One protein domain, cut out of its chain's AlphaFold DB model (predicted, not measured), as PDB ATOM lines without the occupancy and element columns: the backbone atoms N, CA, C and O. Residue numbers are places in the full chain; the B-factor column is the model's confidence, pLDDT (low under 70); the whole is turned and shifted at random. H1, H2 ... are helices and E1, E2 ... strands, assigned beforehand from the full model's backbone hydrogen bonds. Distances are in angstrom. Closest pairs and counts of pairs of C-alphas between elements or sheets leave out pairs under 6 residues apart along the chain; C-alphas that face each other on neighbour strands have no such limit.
ATOM      1  N   PRO A  99      -2.781 -43.100   8.874       96.75
ATOM      2  CA  PRO A  99      -3.210 -41.840   8.265       96.75
ATOM      3  C   PRO A  99      -2.127 -41.131   7.435       96.75
ATOM      4  O   PRO A  99      -2.464 -40.325   6.578       96.75
ATOM      5  N   TYR A 100      -0.844 -41.437   7.660       97.00
ATOM      6  CA  TYR A 100       0.281 -40.873   6.904       97.00
ATOM      7  C   TYR A 100       0.629 -41.668   5.639       97.00
ATOM      8  O   TYR A 100       1.618 -41.363   4.974       97.00
ATOM      9  N   PHE A 101      -0.148 -42.703   5.311       97.25
ATOM     10  CA  PHE A 101       0.074 -43.530   4.134       97.25
ATOM     11  C   PHE A 101      -1.201 -43.688   3.316       97.25
ATOM     12  O   PHE A 101      -2.273 -43.982   3.844       97.25
ATOM     13  N   THR A 102      -1.065 -43.599   2.000       97.56
ATOM     14  CA  THR A 102      -2.084 -44.064   1.062       97.56
ATOM     15  C   THR A 102      -1.820 -45.528   0.729       97.56
ATOM     16  O   THR A 102      -0.679 -45.954   0.541       97.56
ATOM     17  N   CYS A 103      -2.881 -46.334   0.711       96.44
ATOM     18  CA  CYS A 103      -2.808 -47.743   0.342       96.44
ATOM     19  C   CYS A 103      -3.626 -47.970  -0.924       96.44
ATOM     20  O   CYS A 103      -4.836 -47.748  -0.924       96.44
ATOM     21  N   THR A 104      -2.980 -48.449  -1.980       97.38
ATOM     22  CA  THR A 104      -3.634 -48.789  -3.244       97.38
ATOM     23  C   THR A 104      -3.548 -50.287  -3.462       97.38
ATOM     24  O   THR A 104      -2.462 -50.867  -3.462       97.38
ATOM     25  N   GLU A 105      -4.698 -50.935  -3.628       96.75
ATOM     26  CA  GLU A 105      -4.747 -52.359  -3.943       96.75
ATOM     27  C   GLU A 105      -4.236 -52.614  -5.358       96.75
ATOM     28  O   GLU A 105      -4.587 -51.925  -6.316       96.75
ATOM     29  N   THR A 106      -3.415 -53.646  -5.486       95.31
ATOM     30  CA  THR A 106      -2.899 -54.127  -6.759       95.31
ATOM     31  C   THR A 106      -3.337 -55.565  -6.959       95.31
ATOM     32  O   THR A 106      -3.359 -56.364  -6.023       95.31
ATOM     33  N   ARG A 107      -3.660 -55.917  -8.205       92.38
ATOM     34  CA  ARG A 107      -4.056 -57.282  -8.597       92.38
ATOM     35  C   ARG A 107      -2.862 -58.237  -8.707       92.38
ATOM     36  O   ARG A 107      -2.906 -59.206  -9.457       92.38
ATOM     37  N   SER A 108      -1.787 -57.931  -7.992       89.50
ATOM     38  CA  SER A 108      -0.592 -58.752  -7.938       89.50
ATOM     39  C   SER A 108      -0.760 -59.771  -6.828       89.50
ATOM     40  O   SER A 108      -1.030 -59.437  -5.675       89.50
ATOM     41  N   GLU A 109      -0.597 -61.031  -7.184       91.75
ATOM     42  CA  GLU A 109      -0.573 -62.107  -6.213       91.75
ATOM     43  C   GLU A 109       0.829 -62.216  -5.625       91.75
ATOM     44  O   GLU A 109       1.832 -62.071  -6.325       91.75
ATOM     45  N   TRP A 110       0.907 -62.513  -4.334       89.50
ATOM     46  CA  TRP A 110       2.181 -62.715  -3.664       89.50
ATOM     47  C   TRP A 110       2.098 -63.849  -2.652       89.50
ATOM     48  O   TRP A 110       1.030 -64.203  -2.144       89.50
ATOM     49  N   PHE A 111       3.250 -64.449  -2.371       88.00
ATOM     50  CA  PHE A 111       3.366 -65.530  -1.405       88.00
ATOM     51  C   PHE A 111       3.921 -64.991  -0.100       88.00
ATOM     52  O   PHE A 111       5.006 -64.412  -0.048       88.00
ATOM     53  N   ASP A 112       3.179 -65.218   0.975       84.12
ATOM     54  CA  ASP A 112       3.656 -64.917   2.311       84.12
ATOM     55  C   ASP A 112       4.760 -65.921   2.665       84.12
ATOM     56  O   ASP A 112       4.504 -67.108   2.870       84.12
ATOM     57  N   ASN A 113       6.010 -65.456   2.704       82.94
ATOM     58  CA  ASN A 113       7.172 -66.325   2.887       82.94
ATOM     59  C   ASN A 113       7.140 -67.128   4.193       82.94
ATOM     60  O   ASN A 113       7.711 -68.223   4.225       82.94
ATOM     61  N   ARG A 114       6.471 -66.607   5.232       82.25
ATOM     62  CA  ARG A 114       6.359 -67.237   6.552       82.25
ATOM     63  C   ARG A 114       5.267 -68.297   6.574       82.25
ATOM     64  O   ARG A 114       5.487 -69.383   7.093       82.25
ATOM     65  N   THR A 115       4.094 -67.988   6.028       88.00
ATOM     66  CA  THR A 115       2.945 -68.914   6.070       88.00
ATOM     67  C   THR A 115       2.839 -69.817   4.843       88.00
ATOM     68  O   THR A 115       2.036 -70.744   4.848       88.00
ATOM     69  N   LYS A 116       3.615 -69.537   3.788       87.56
ATOM     70  CA  LYS A 116       3.537 -70.158   2.453       87.56
ATOM     71  C   LYS A 116       2.147 -70.075   1.811       87.56
ATOM     72  O   LYS A 116       1.874 -70.756   0.827       87.56
ATOM     73  N   LYS A 117       1.266 -69.221   2.338       89.31
ATOM     74  CA  LYS A 117      -0.069 -68.996   1.789       89.31
ATOM     75  C   LYS A 117       0.007 -67.946   0.687       89.31
ATOM     76  O   LYS A 117       0.627 -66.894   0.860       89.31
ATOM     77  N   ARG A 118      -0.653 -68.233  -0.433       87.19
ATOM     78  CA  ARG A 118      -0.873 -67.260  -1.505       87.19
ATOM     79  C   ARG A 118      -1.867 -66.215  -1.012       87.19
ATOM     80  O   ARG A 118      -2.932 -66.561  -0.499       87.19
ATOM     81  N   LYS A 119      -1.511 -64.947  -1.160       85.06
ATOM     82  CA  LYS A 119      -2.400 -63.806  -0.959       85.06
ATOM     83  C   LYS A 119      -2.655 -63.176  -2.321       85.06
ATOM     84  O   LYS A 119      -1.730 -62.963  -3.098       85.06
ATOM     85  N   PHE A 120      -3.926 -62.921  -2.607       75.56
ATOM     86  CA  PHE A 120      -4.383 -62.474  -3.926       75.56
ATOM     87  C   PHE A 120      -4.416 -60.952  -4.082       75.56
ATOM     88  O   PHE A 120      -4.730 -60.453  -5.156       75.56
ATOM     89  N   VAL A 121      -4.106 -60.220  -3.011       89.94
ATOM     90  CA  VAL A 121      -4.109 -58.759  -3.004       89.94
ATOM     91  C   VAL A 121      -2.808 -58.291  -2.368       89.94
ATOM     92  O   VAL A 121      -2.573 -58.487  -1.170       89.94
ATOM     93  N   ASP A 122      -1.938 -57.719  -3.191       94.00
ATOM     94  CA  ASP A 122      -0.819 -56.901  -2.734       94.00
ATOM     95  C   ASP A 122      -1.286 -55.444  -2.649       94.00
ATOM     96  O   ASP A 122      -2.173 -55.013  -3.391       94.00
ATOM     97  N   ARG A 123      -0.709 -54.669  -1.737       94.81
ATOM     98  CA  ARG A 123      -1.032 -53.248  -1.582       94.81
ATOM     99  C   ARG A 123       0.236 -52.442  -1.742       94.81
ATOM    100  O   ARG A 123       1.228 -52.726  -1.076       94.81
ATOM    101  N   ILE A 124       0.188 -51.434  -2.605       96.50
ATOM    102  CA  ILE A 124       1.197 -50.381  -2.637       96.50
ATOM    103  C   ILE A 124       0.887 -49.447  -1.475       96.50
ATOM    104  O   ILE A 124      -0.230 -48.950  -1.357       96.50
ATOM    105  N   ILE A 125       1.876 -49.232  -0.621       96.75
ATOM    106  CA  ILE A 125       1.827 -48.300   0.497       96.75
ATOM    107  C   ILE A 125       2.725 -47.133   0.122       96.75
ATOM    108  O   ILE A 125       3.937 -47.310  -0.006       96.75
ATOM    109  N   GLN A 126       2.146 -45.955  -0.050       97.56
ATOM    110  CA  GLN A 126       2.865 -44.744  -0.414       97.56
ATOM    111  C   GLN A 126       2.787 -43.737   0.730       97.56
ATOM    112  O   GLN A 126       1.753 -43.616   1.387       97.56
ATOM    113  N   CYS A 127       3.898 -43.054   1.012       98.06
ATOM    114  CA  CYS A 127       3.905 -41.986   2.005       98.06
ATOM    115  C   CYS A 127       3.056 -40.811   1.504       98.06
ATOM    116  O   CYS A 127       3.233 -40.358   0.378       98.06
ATOM    117  N   ALA A 128       2.137 -40.334   2.341       97.69
ATOM    118  CA  ALA A 128       1.248 -39.211   2.038       97.69
ATOM    119  C   ALA A 128       1.716 -37.895   2.685       97.69
ATOM    120  O   ALA A 128       0.983 -36.909   2.687       97.69
ATOM    121  N   VAL A 129       2.903 -37.890   3.298       96.81
ATOM    122  CA  VAL A 129       3.461 -36.711   3.966       96.81
ATOM    123  C   VAL A 129       4.124 -35.803   2.933       96.81
ATOM    124  O   VAL A 129       4.952 -36.257   2.137       96.81
ATOM    125  N   VAL A 130       3.774 -34.520   2.986       96.69
ATOM    126  CA  VAL A 130       4.407 -33.447   2.213       96.69
ATOM    127  C   VAL A 130       5.606 -32.929   3.005       96.69
ATOM    128  O   VAL A 130       5.507 -32.725   4.212       96.69
ATOM    129  N   ASP A 131       6.747 -32.752   2.346       90.56
ATOM    130  CA  ASP A 131       7.933 -32.164   2.967       90.56
ATOM    131  C   ASP A 131       7.752 -30.647   3.140       90.56
ATOM    132  O   ASP A 131       7.613 -29.922   2.153       90.56
ATOM    133  N   ASP A 132       7.787 -30.172   4.387       88.25
ATOM    134  CA  ASP A 132       7.600 -28.762   4.748       88.25
ATOM    135  C   ASP A 132       8.612 -27.827   4.062       88.25
ATOM    136  O   ASP A 132       8.307 -26.661   3.809       88.25
ATOM    137  N   GLY A 133       9.815 -28.318   3.740       88.75
ATOM    138  CA  GLY A 133      10.855 -27.509   3.103       88.75
ATOM    139  C   GLY A 133      10.660 -27.337   1.598       88.75
ATOM    140  O   GLY A 133      10.947 -26.273   1.047       88.75
ATOM    141  N   THR A 134      10.187 -28.381   0.917       90.38
ATOM    142  CA  THR A 134      10.096 -28.405  -0.553       90.38
ATOM    143  C   THR A 134       8.670 -28.284  -1.082       90.38
ATOM    144  O   THR A 134       8.491 -28.019  -2.273       90.38
ATOM    145  N   GLY A 135       7.662 -28.486  -0.230       93.44
ATOM    146  CA  GLY A 135       6.251 -28.549  -0.606       93.44
ATOM    147  C   GLY A 135       5.911 -29.737  -1.511       93.44
ATOM    148  O   GLY A 135       4.863 -29.727  -2.154       93.44
ATOM    149  N   LYS A 136       6.803 -30.729  -1.623       94.12
ATOM    150  CA  LYS A 136       6.630 -31.898  -2.493       94.12
ATOM    151  C   LYS A 136       6.233 -33.125  -1.689       94.12
ATOM    152  O   LYS A 136       6.671 -33.307  -0.553       94.12
ATOM    153  N   ASP A 137       5.451 -33.992  -2.324       96.31
ATOM    154  CA  ASP A 137       5.109 -35.298  -1.772       96.31
ATOM    155  C   ASP A 137       6.360 -36.167  -1.610       96.31
ATOM    156  O   ASP A 137       7.269 -36.176  -2.448       96.31
ATOM    157  N   CYS A 138       6.393 -36.943  -0.531       96.31
ATOM    158  CA  CYS A 138       7.442 -37.923  -0.323       96.31
ATOM    159  C   CYS A 138       7.377 -39.038  -1.381       96.31
ATOM    160  O   CYS A 138       6.399 -39.778  -1.481       96.31
ATOM    161  N   ASN A 139       8.471 -39.237  -2.123       96.38
ATOM    162  CA  ASN A 139       8.575 -40.286  -3.148       96.38
ATOM    163  C   ASN A 139       8.742 -41.710  -2.581       96.38
ATOM    164  O   ASN A 139       9.003 -42.656  -3.328       96.38
ATOM    165  N   TRP A 140       8.634 -41.891  -1.264       96.94
ATOM    166  CA  TRP A 140       8.788 -43.198  -0.640       96.94
ATOM    167  C   TRP A 140       7.535 -44.063  -0.829       96.94
ATOM    168  O   TRP A 140       6.413 -43.651  -0.524       96.94
ATOM    169  N   ASN A 141       7.733 -45.302  -1.281       97.12
ATOM    170  CA  ASN A 141       6.692 -46.320  -1.338       97.12
ATOM    171  C   ASN A 141       7.261 -47.724  -1.079       97.12
ATOM    172  O   ASN A 141       8.464 -47.969  -1.175       97.12
ATOM    173  N   THR A 142       6.380 -48.658  -0.729       96.44
ATOM    174  CA  THR A 142       6.687 -50.086  -0.593       96.44
ATOM    175  C   THR A 142       5.459 -50.928  -0.946       96.44
ATOM    176  O   THR A 142       4.379 -50.389  -1.174       96.44
ATOM    177  N   THR A 143       5.600 -52.251  -0.985       95.56
ATOM    178  CA  THR A 143       4.476 -53.184  -1.166       95.56
ATOM    179  C   THR A 143       4.331 -54.111   0.038       95.56
ATOM    180  O   THR A 143       5.308 -54.375   0.750       95.56
ATOM    181  N   ASP A 144       3.125 -54.638   0.275       91.88
ATOM    182  CA  ASP A 144       2.882 -55.650   1.314       91.88
ATOM    183  C   ASP A 144       3.783 -56.880   1.110       91.88
ATOM    184  O   ASP A 144       4.238 -57.468   2.090       91.88
ATOM    185  N   SER A 145       4.079 -57.229  -0.146       92.06
ATOM    186  CA  SER A 145       4.985 -58.322  -0.518       92.06
ATOM    187  C   SER A 145       6.467 -58.069  -0.205       92.06
ATOM    188  O   SER A 145       7.193 -59.010   0.117       92.06
ATOM    189  N   LYS A 146       6.934 -56.816  -0.296       90.75
ATOM    190  CA  LYS A 146       8.338 -56.439  -0.050       90.75
ATOM    191  C   LYS A 146       8.611 -56.093   1.410       90.75
ATOM    192  O   LYS A 146       9.749 -56.216   1.866       90.75
ATOM    193  N   ARG A 147       7.602 -55.638   2.157       85.38
ATOM    194  CA  ARG A 147       7.791 -55.292   3.570       85.38
ATOM    195  C   ARG A 147       7.966 -56.564   4.403       85.38
ATOM    196  O   ARG A 147       7.171 -57.495   4.337       85.38
ATOM    197  N   GLN A 148       8.978 -56.570   5.262       74.81
ATOM    198  CA  GLN A 148       9.149 -57.643   6.244       74.81
ATOM    199  C   GLN A 148       8.285 -57.420   7.495       74.81
ATOM    200  O   GLN A 148       7.877 -58.377   8.146       74.81
ATOM    201  N   SER A 149       7.987 -56.163   7.845       83.00
ATOM    202  CA  SER A 149       7.131 -55.801   8.983       83.00
ATOM    203  C   SER A 149       6.635 -54.352   8.882       83.00
ATOM    204  O   SER A 149       7.178 -53.557   8.113       83.00
ATOM    205  N   SER A 150       5.654 -53.977   9.713       81.88
ATOM    206  CA  SER A 150       5.186 -52.588   9.887       81.88
ATOM    207  C   SER A 150       6.282 -51.627  10.380       81.88
ATOM    208  O   SER A 150       6.123 -50.408  10.309       81.88
ATOM    209  N   SER A 151       7.410 -52.152  10.877       88.12
ATOM    210  CA  SER A 151       8.507 -51.340  11.414       88.12
ATOM    211  C   SER A 151       9.214 -50.496  10.352       88.12
ATOM    212  O   SER A 151       9.715 -49.424  10.683       88.12
ATOM    213  N   THR A 152       9.216 -50.926   9.085       90.31
ATOM    214  CA  THR A 152       9.804 -50.152   7.983       90.31
ATOM    215  C   THR A 152       9.040 -48.846   7.763       90.31
ATOM    216  O   THR A 152       9.659 -47.793   7.642       90.31
ATOM    217  N   ASN A 153       7.705 -48.892   7.809       93.62
ATOM    218  CA  ASN A 153       6.844 -47.720   7.635       93.62
ATOM    219  C   ASN A 153       7.031 -46.728   8.791       93.62
ATOM    220  O   ASN A 153       7.260 -45.542   8.576       93.62
ATOM    221  N   MET A 154       7.012 -47.227  10.031       93.44
ATOM    222  CA  MET A 154       7.247 -46.391  11.213       93.44
ATOM    223  C   MET A 154       8.652 -45.775  11.222       93.44
ATOM    224  O   MET A 154       8.826 -44.635  11.650       93.44
ATOM    225  N   ARG A 155       9.665 -46.517  10.755       92.56
ATOM    226  CA  ARG A 155      11.038 -46.017  10.634       92.56
ATOM    227  C   ARG A 155      11.128 -44.896   9.608       92.56
ATOM    228  O   ARG A 155      11.733 -43.880   9.913       92.56
ATOM    229  N   HIS A 156      10.488 -45.058   8.452       95.00
ATOM    230  CA  HIS A 156      10.425 -44.021   7.429       95.00
ATOM    231  C   HIS A 156       9.824 -42.717   7.978       95.00
ATOM    232  O   HIS A 156      10.469 -41.675   7.892       95.00
ATOM    233  N   LEU A 157       8.656 -42.781   8.633       94.88
ATOM    234  CA  LEU A 157       8.036 -41.597   9.246       94.88
ATOM    235  C   LEU A 157       8.943 -40.913  10.273       94.88
ATOM    236  O   LEU A 157       9.002 -39.688  10.321       94.88
ATOM    237  N   ARG A 158       9.676 -41.693  11.073       92.69
ATOM    238  CA  ARG A 158      10.596 -41.157  12.080       92.69
ATOM    239  C   ARG A 158      11.835 -40.518  11.461       92.69
ATOM    240  O   ARG A 158      12.230 -39.445  11.886       92.69
ATOM    241  N   GLU A 159      12.492 -41.208  10.536       91.69
ATOM    242  CA  GLU A 159      13.803 -40.800  10.018       91.69
ATOM    243  C   GLU A 159      13.696 -39.718   8.942       91.69
ATOM    244  O   GLU A 159      14.586 -38.881   8.851       91.69
ATOM    245  N   VAL A 160      12.619 -39.727   8.152       93.38
ATOM    246  CA  VAL A 160      12.428 -38.784   7.039       93.38
ATOM    247  C   VAL A 160      11.533 -37.616   7.443       93.38
ATOM    248  O   VAL A 160      11.840 -36.479   7.115       93.38
ATOM    249  N   HIS A 161      10.455 -37.880   8.189       93.25
ATOM    250  CA  HIS A 161       9.444 -36.865   8.514       93.25
ATOM    251  C   HIS A 161       9.440 -36.443   9.988       93.25
ATOM    252  O   HIS A 161       8.646 -35.596  10.379       93.25
ATOM    253  N   SER A 162      10.299 -37.028  10.830       92.62
ATOM    254  CA  SER A 162      10.322 -36.774  12.281       92.62
ATOM    255  C   SER A 162       8.969 -36.980  12.992       92.62
ATOM    256  O   SER A 162       8.754 -36.457  14.085       92.62
TER     257      SER A 162
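Overview. This is residues 99 to 162 of the 260 residues of an uncharacterized protein of Lipomyces starkeyi NRRL Y-11557 (UniProt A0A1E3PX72). A narrow sheet of three antiparallel strands has one helix, H1, over one face and running along the strands, with no named element over its other face. Two long loops at opposite ends of the sheet make the length: residues 107 to 121 between E1 and E2, folded back on themselves, and residues 128 to 140 between E2 and E3. The printed part has 64 residues, with three named strands and then one named helix along the chain, E1 E2 E3 H1, and the sheet has the order E1 - E2 - E3. The class is mixed, helices and strands, though under half of the residues are in named elements. The whole is loose, with a radius of gyration of the C-alphas of 13.4 A, and spans 43 by 21 by 16 A.

Along the chain. E1 is residues 101 to 106, 15.5 A from first to last C-alpha, beginning at C-alpha 101 at (0.074, -43.530, 4.134). E2 is residues 122 to 127, 16.3 A long, with C-alpha 122 at (-0.819, -56.901, -2.734). E3 is a strand of three residues, 141 to 143. H1 is residues 151 to 161, 14.8 A long, ending at C-alpha 161 at (9.444, -36.865, 8.514).

Arrangement. The three strands form a meander, each strand the antiparallel neighbour of the one before. E1 and E2 are a hairpin with 154 degrees between their directions; the C-alphas of Glu 105 and Arg 123 face each other at 4.5 A, and N 102 and O 126 are within hydrogen-bond range at 2.9 A, as are N 124 and O 104 at 2.8 A. E2 and E3 are a hairpin with 163 degrees between their directions; the C-alphas of Gln 126 and Asn 141 face each other at 4.2 A, and N 125 and O 142 are within hydrogen-bond range at 2.8 A. E1 and E3 are the edge strands. H1 is on the sheet at a height over the sheet of 10.1 A, where the local plane is fitted to only just 6 C-alphas. It lies over E2 and runs along the strands, at 6 degrees to E2 on the local plane. E2 and H1 are near each other, with 6 pairs of C-alphas within 10 A. Every O i to N i+4 pair of H1 is within hydrogen-bond range.

Size, cuts and confidence. The two C-alphas farthest apart, those of Lys 116 and Gly 133, lie 43.3 A apart, one in each long loop. The outline is only just a rod. The links E1 to E2, 15 residues, and E2 to E3, 13 residues, are long; E3 to H1, 7 residues, is short. In the first long link, residues 110 to 111 pair antiparallel with residues 118 to 119. The printed part has no cut, its mean pLDDT is 91.8, and no printed residue is under 70.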